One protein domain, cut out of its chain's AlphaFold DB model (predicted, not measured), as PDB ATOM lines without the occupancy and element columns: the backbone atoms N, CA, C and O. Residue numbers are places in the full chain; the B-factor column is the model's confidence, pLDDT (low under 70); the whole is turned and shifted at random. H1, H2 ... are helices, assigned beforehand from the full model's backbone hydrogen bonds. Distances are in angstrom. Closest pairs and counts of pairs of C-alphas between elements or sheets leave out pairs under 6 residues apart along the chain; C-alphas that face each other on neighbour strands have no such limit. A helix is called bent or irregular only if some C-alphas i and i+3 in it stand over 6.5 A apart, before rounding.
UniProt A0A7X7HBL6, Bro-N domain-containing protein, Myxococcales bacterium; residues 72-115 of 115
ATOM      1  N   LYS A  72     -17.535 -28.790   1.066       89.00
ATOM      2  CA  LYS A  72     -18.680 -28.061   1.641       89.00
ATOM      3  C   LYS A  72     -19.636 -27.525   0.572       89.00
ATOM      4  O   LYS A  72     -20.816 -27.351   0.854       89.00
ATOM      5  N   ALA A  73     -19.142 -27.274  -0.640       90.06
ATOM      6  CA  ALA A  73     -19.962 -26.829  -1.765       90.06
ATOM      7  C   ALA A  73     -20.668 -28.000  -2.471       90.06
ATOM      8  O   ALA A  73     -21.594 -27.782  -3.250       90.06
ATOM      9  N   GLU A  74     -20.272 -29.242  -2.192       91.75
ATOM     10  CA  GLU A  74     -20.785 -30.431  -2.871       91.75
ATOM     11  C   GLU A  74     -22.308 -30.629  -2.717       91.75
ATOM     12  O   GLU A  74     -22.977 -30.872  -3.725       91.75
ATOM     13  N   PRO A  75     -22.924 -30.458  -1.526       94.12
ATOM     14  CA  PRO A  75     -24.381 -30.529  -1.396       94.12
ATOM     15  C   PRO A  75     -25.106 -29.509  -2.281       94.12
ATOM     16  O   PRO A  75     -26.133 -29.828  -2.882       94.12
ATOM     17  N   PHE A  76     -24.546 -28.303  -2.408       91.19
ATOM     18  CA  PHE A  76     -25.097 -27.252  -3.256       91.19
ATOM     19  C   PHE A  76     -24.962 -27.591  -4.746       91.19
ATOM     20  O   PHE A  76     -25.928 -27.446  -5.493       91.19
ATOM     21  N   LYS A  77     -23.812 -28.125  -5.180       90.62
ATOM     22  CA  LYS A  77     -23.623 -28.598  -6.560       90.62
ATOM     23  C   LYS A  77     -24.611 -29.709  -6.916       90.62
ATOM     24  O   LYS A  77     -25.244 -29.644  -7.967       90.62
ATOM     25  N   ARG A  78     -24.820 -30.683  -6.024       92.62
ATOM     26  CA  ARG A  78     -25.826 -31.743  -6.218       92.62
ATOM     27  C   ARG A  78     -27.239 -31.190  -6.336       92.62
ATOM     28  O   ARG A  78     -28.000 -31.628  -7.198       92.62
ATOM     29  N   TRP A  79     -27.590 -30.219  -5.497       94.38
ATOM     30  CA  TRP A  79     -28.875 -29.535  -5.597       94.38
ATOM     31  C   TRP A  79     -29.031 -28.820  -6.947       94.38
ATOM     32  O   TRP A  79     -30.056 -28.989  -7.605       94.38
ATOM     33  N   LEU A  80     -27.995 -28.111  -7.407       92.19
ATOM     34  CA  LEU A  80     -27.984 -27.434  -8.704       92.19
ATOM     35  C   LEU A  80     -28.191 -28.423  -9.863       92.19
ATOM     36  O   LEU A  80     -29.002 -28.169 -10.752       92.19
ATOM     37  N   VAL A  81     -27.514 -29.576  -9.819       90.56
ATOM     38  CA  VAL A  81     -27.683 -30.663 -10.799       90.56
ATOM     39  C   VAL A  81     -29.114 -31.193 -10.785       90.56
ATOM     40  O   VAL A  81     -29.713 -31.340 -11.847       90.56
ATOM     41  N   LYS A  82     -29.701 -31.426  -9.605       91.12
ATOM     42  CA  LYS A  82     -31.091 -31.892  -9.480       91.12
ATOM     43  C   LYS A  82     -32.081 -30.893 -10.085       91.12
ATOM     44  O   LYS A  82     -32.941 -31.284 -10.870       91.12
ATOM     45  N   VAL A  83     -31.939 -29.607  -9.762       91.00
ATOM     46  CA  VAL A  83     -32.803 -28.546 -10.303       91.00
ATOM     47  C   VAL A  83     -32.640 -28.429 -11.818       91.00
ATOM     48  O   VAL A  83     -33.639 -28.329 -12.533       91.00
ATOM     49  N   GLY A  84     -31.404 -28.482 -12.321       87.44
ATOM     50  CA  GLY A  84     -31.117 -28.484 -13.754       87.44
ATOM     51  C   GLY A  84     -31.747 -29.681 -14.467       87.44
ATOM     52  O   GLY A  84     -32.438 -29.506 -15.469       87.44
ATOM     53  N   TYR A  85     -31.594 -30.879 -13.903       86.50
ATOM     54  CA  TYR A  85     -32.196 -32.109 -14.414       86.50
ATOM     55  C   TYR A  85     -33.723 -32.013 -14.484       86.50
ATOM     56  O   TYR A  85     -34.318 -32.296 -15.525       86.50
ATOM     57  N   ASP A  86     -34.371 -31.547 -13.415       88.12
ATOM     58  CA  ASP A  86     -35.824 -31.389 -13.384       88.12
ATOM     59  C   ASP A  86     -36.324 -30.373 -14.420       88.12
ATOM     60  O   ASP A  86     -37.376 -30.583 -15.027       88.12
ATOM     61  N   ARG A  87     -35.574 -29.290 -14.661       85.94
ATOM     62  CA  ARG A  87     -35.891 -28.299 -15.702       85.94
ATOM     63  C   ARG A  87     -35.772 -28.894 -17.099       85.94
ATOM     64  O   ARG A  87     -36.706 -28.771 -17.887       85.94
ATOM     65  N   VAL A  88     -34.664 -29.571 -17.378       82.62
ATOM     66  CA  VAL A  88     -34.415 -30.228 -18.665       82.62
ATOM     67  C   VAL A  88     -35.485 -31.280 -18.961       82.62
ATOM     68  O   VAL A  88     -36.044 -31.304 -20.058       82.62
ATOM     69  N   ARG A  89     -35.824 -32.104 -17.964       79.69
ATOM     70  CA  ARG A  89     -36.866 -33.130 -18.070       79.69
ATOM     71  C   ARG A  89     -38.238 -32.525 -18.369       79.69
ATOM     72  O   ARG A  89     -38.933 -33.022 -19.247       79.69
ATOM     73  N   LYS A  90     -38.616 -31.436 -17.686       81.19
ATOM     74  CA  LYS A  90     -39.903 -30.741 -17.895       81.19
ATOM     75  C   LYS A  90     -40.054 -30.141 -19.294       81.19
ATOM     76  O   LYS A  90     -41.163 -30.108 -19.807       81.19
ATOM     77  N   ILE A  91     -38.961 -29.678 -19.901       80.50
ATOM     78  CA  ILE A  91     -38.966 -29.090 -21.252       80.50
ATOM     79  C   ILE A  91     -39.095 -30.179 -22.340       80.50
ATOM     80  O   ILE A  91     -39.291 -29.872 -23.510       80.50
ATOM     81  N   GLY A  92     -39.020 -31.468 -21.983       65.69
ATOM     82  CA  GLY A  92     -39.192 -32.568 -22.937       65.69
ATOM     83  C   GLY A  92     -37.995 -32.783 -23.871       65.69
ATOM     84  O   GLY A  92     -38.030 -33.677 -24.711       65.69
ATOM     85  N   CYS A  93     -36.888 -32.050 -23.695       54.09
ATOM     86  CA  CYS A  93     -35.656 -32.223 -24.480       54.09
ATOM     87  C   CYS A  93     -34.915 -33.548 -24.212       54.09
ATOM     88  O   CYS A  93     -33.808 -33.754 -24.709       54.09
ATOM     89  N   PHE A  94     -35.509 -34.475 -23.457       52.22
ATOM     90  CA  PHE A  94     -34.881 -35.748 -23.112       52.22
ATOM     91  C   PHE A  94     -34.535 -36.596 -24.347       52.22
ATOM     92  O   PHE A  94     -33.522 -37.285 -24.345       52.22
ATOM     93  N   ASN A  95     -35.291 -36.449 -25.440       53.19
ATOM     94  CA  ASN A  95     -35.022 -37.158 -26.697       53.19
ATOM     95  C   ASN A  95     -33.828 -36.601 -27.500       53.19
ATOM     96  O   ASN A  95     -33.461 -37.191 -28.510       53.19
ATOM     97  N   LYS A  96     -33.210 -35.481 -27.090       54.53
ATOM     98  CA  LYS A  96     -32.046 -34.885 -27.781       54.53
ATOM     99  C   LYS A  96     -30.771 -34.795 -26.934       54.53
ATOM    100  O   LYS A  96     -29.707 -34.576 -27.500       54.53
ATOM    101  N   ILE A  97     -30.851 -34.943 -25.609       54.47
ATOM    102  CA  ILE A  97     -29.772 -34.500 -24.702       54.47
ATOM    103  C   ILE A  97     -28.700 -35.557 -24.410       54.47
ATOM    104  O   ILE A  97     -27.607 -35.206 -23.984       54.47
ATOM    105  N   PHE A  98     -28.926 -36.825 -24.738       50.50
ATOM    106  CA  PHE A  98     -27.857 -37.826 -24.719       50.50
ATOM    107  C   PHE A  98     -27.641 -38.392 -26.114       50.50
ATOM    108  O   PHE A  98     -27.887 -39.567 -26.378       50.50
ATOM    109  N   ASN A  99     -27.164 -37.549 -27.030       53.62
ATOM    110  CA  ASN A  99     -26.502 -38.091 -28.205       53.62
ATOM    111  C   ASN A  99     -25.225 -38.784 -27.704       53.62
ATOM    112  O   ASN A  99     -24.348 -38.131 -27.142       53.62
ATOM    113  N   ILE A 100     -25.147 -40.107 -27.868       58.69
ATOM    114  CA  ILE A 100     -24.046 -40.986 -27.417       58.69
ATOM    115  C   ILE A 100     -22.662 -40.429 -27.819       58.69
ATOM    116  O   ILE A 100     -21.660 -40.658 -27.147       58.69
ATOM    117  N   GLN A 101     -22.624 -39.637 -28.888       55.25
ATOM    118  CA  GLN A 101     -21.451 -38.927 -29.392       55.25
ATOM    119  C   GLN A 101     -20.873 -37.895 -28.401       55.25
ATOM    120  O   GLN A 101     -19.654 -37.823 -28.245       55.25
ATOM    121  N   GLU A 102     -21.699 -37.107 -27.702       63.84
ATOM    122  CA  GLU A 102     -21.190 -36.088 -26.766       63.84
ATOM    123  C   GLU A 102     -20.659 -36.705 -25.474       63.84
ATOM    124  O   GLU A 102     -19.600 -36.308 -24.985       63.84
ATOM    125  N   THR A 103     -21.330 -37.736 -24.957       61.50
ATOM    126  CA  THR A 103     -20.845 -38.502 -23.801       61.50
ATOM    127  C   THR A 103     -19.534 -39.225 -24.104       61.50
ATOM    128  O   THR A 103     -18.648 -39.245 -23.251       61.50
ATOM    129  N   GLN A 104     -19.346 -39.748 -25.321       62.03
ATOM    130  CA  GLN A 104     -18.053 -40.302 -25.740       62.03
ATOM    131  C   GLN A 104     -16.947 -39.242 -25.804       62.03
ATOM    132  O   GLN A 104     -15.822 -39.511 -25.381       62.03
ATOM    133  N   LYS A 105     -17.263 -38.028 -26.263       69.88
ATOM    134  CA  LYS A 105     -16.310 -36.910 -26.323       69.88
ATOM    135  C   LYS A 105     -15.875 -36.456 -24.928       69.88
ATOM    136  O   LYS A 105     -14.684 -36.276 -24.690       69.88
ATOM    137  N   ILE A 106     -16.819 -36.349 -23.990       69.38
ATOM    138  CA  ILE A 106     -16.536 -36.033 -22.581       69.38
ATOM    139  C   ILE A 106     -15.666 -37.126 -21.947       69.38
ATOM    140  O   ILE A 106     -14.649 -36.818 -21.329       69.38
ATOM    141  N   ASN A 107     -16.005 -38.401 -22.154       64.75
ATOM    142  CA  ASN A 107     -15.216 -39.515 -21.624       64.75
ATOM    143  C   ASN A 107     -13.791 -39.545 -22.202       64.75
ATOM    144  O   ASN A 107     -12.840 -39.779 -21.457       64.75
ATOM    145  N   GLN A 108     -13.603 -39.249 -23.493       67.50
ATOM    146  CA  GLN A 108     -12.264 -39.141 -24.088       67.50
ATOM    147  C   GLN A 108     -11.425 -38.016 -23.470       67.50
ATOM    148  O   GLN A 108     -10.229 -38.209 -23.263       67.50
ATOM    149  N   ILE A 109     -12.031 -36.867 -23.155       71.06
ATOM    150  CA  ILE A 109     -11.343 -35.748 -22.490       71.06
ATOM    151  C   ILE A 109     -10.913 -36.157 -21.074       71.06
ATOM    152  O   ILE A 109      -9.736 -36.055 -20.743       71.06
ATOM    153  N   ILE A 110     -11.829 -36.733 -20.287       69.31
ATOM    154  CA  ILE A 110     -11.550 -37.194 -18.913       69.31
ATOM    155  C   ILE A 110     -10.425 -38.238 -18.879       69.31
ATOM    156  O   ILE A 110      -9.618 -38.263 -17.951       69.31
ATOM    157  N   THR A 111     -10.362 -39.115 -19.884       67.50
ATOM    158  CA  THR A 111      -9.349 -40.180 -19.936       67.50
ATOM    159  C   THR A 111      -7.967 -39.639 -20.325       67.50
ATOM    160  O   THR A 111      -6.962 -40.183 -19.880       67.50
ATOM    161  N   LYS A 112      -7.899 -38.554 -21.111       65.75
ATOM    162  CA  LYS A 112      -6.635 -37.913 -21.510       65.75
ATOM    163  C   LYS A 112      -6.014 -37.035 -20.422       65.75
ATOM    164  O   LYS A 112      -4.804 -36.889 -20.423       65.75
ATOM    165  N   GLU A 113      -6.807 -36.479 -19.507       56.06
ATOM    166  CA  GLU A 113      -6.308 -35.665 -18.379       56.06
ATOM    167  C   GLU A 113      -5.830 -36.502 -17.173       56.06
ATOM    168  O   GLU A 113      -5.310 -35.956 -16.203       56.06
ATOM    169  N   ARG A 114      -6.017 -37.830 -17.207       48.22
ATOM    170  CA  ARG A 114      -5.599 -38.769 -16.148       48.22
ATOM    171  C   ARG A 114      -4.253 -39.471 -16.405       48.22
ATOM    172  O   ARG A 114      -3.869 -40.298 -15.579       48.22
ATOM    173  N   LEU A 115      -3.575 -39.170 -17.515       44.09
ATOM    174  CA  LEU A 115      -2.248 -39.681 -17.893       44.09
ATOM    175  C   LEU A 115      -1.227 -38.543 -17.860       44.09
ATOM    176  O   LEU A 115      -0.091 -38.811 -17.415       44.09
TER     177      LEU A 115
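What this domain is: This is residues 72 to 115 of the 115 residues of the protein "Bro-N domain-containing protein" of Myxococcales bacterium (UniProt A0A7X7HBL6). The model is a flat, open, slanted U: helix H1 makes the longer arm, helix H3 the shorter one, the two arms run nearly opposite ways with an empty gap between them, and the short helix H2 sits in the base that joins the end of H1 to the beginning of H3. The printed part has 44 residues with three named helices, H1, H2 and H3 in that order along the chain, and no named strand; its class is all helix. It is only just loose, close to extended, with a radius of gyration of the C-alphas of 13.8 A, and the C-alphas span 37 by 34 by 6 A.

Where its parts are: H1, residues 72 to 90, begins at C-alpha 72 at (-18.680, -28.061, 1.641) and is 29.0 A long from first to last C-alpha. It is irregular, but only just: C-alphas 72 and 75 are 6.9 A apart. H2, residues 94 to 97, measures 5.5 A. H3, residues 100 to 112, measures 18.6 A and ends at C-alpha 112 at (-6.635, -37.913, -21.510).

How they stand to each other: H1 and H2 are close but not clearly touching; their closest C-alphas, those of Val 88 and Phe 94, are 7.1 A apart. H2 and H3 are apart, and so are H1 and H3. Residues 72 to 84, which belong to H1, stand free, as do residues 98 to 115, of which 100 to 112 belong to H3. In H3 every O i to N i+4 pair is within hydrogen-bond range; in H1 14 of 15 are, and H2 is too short for such a pair.

The domain as a whole: The C-alphas of Lys 90 and Leu 115, the two farthest apart, are 38.7 A apart. The printed part has no cut, and the links H1 to H2 and H2 to H3 are tight. Leu 115 is the chain's last residue. The mean pLDDT of the printed part is 72.8; residues 92 to 108 and 110 to 115 are under 70.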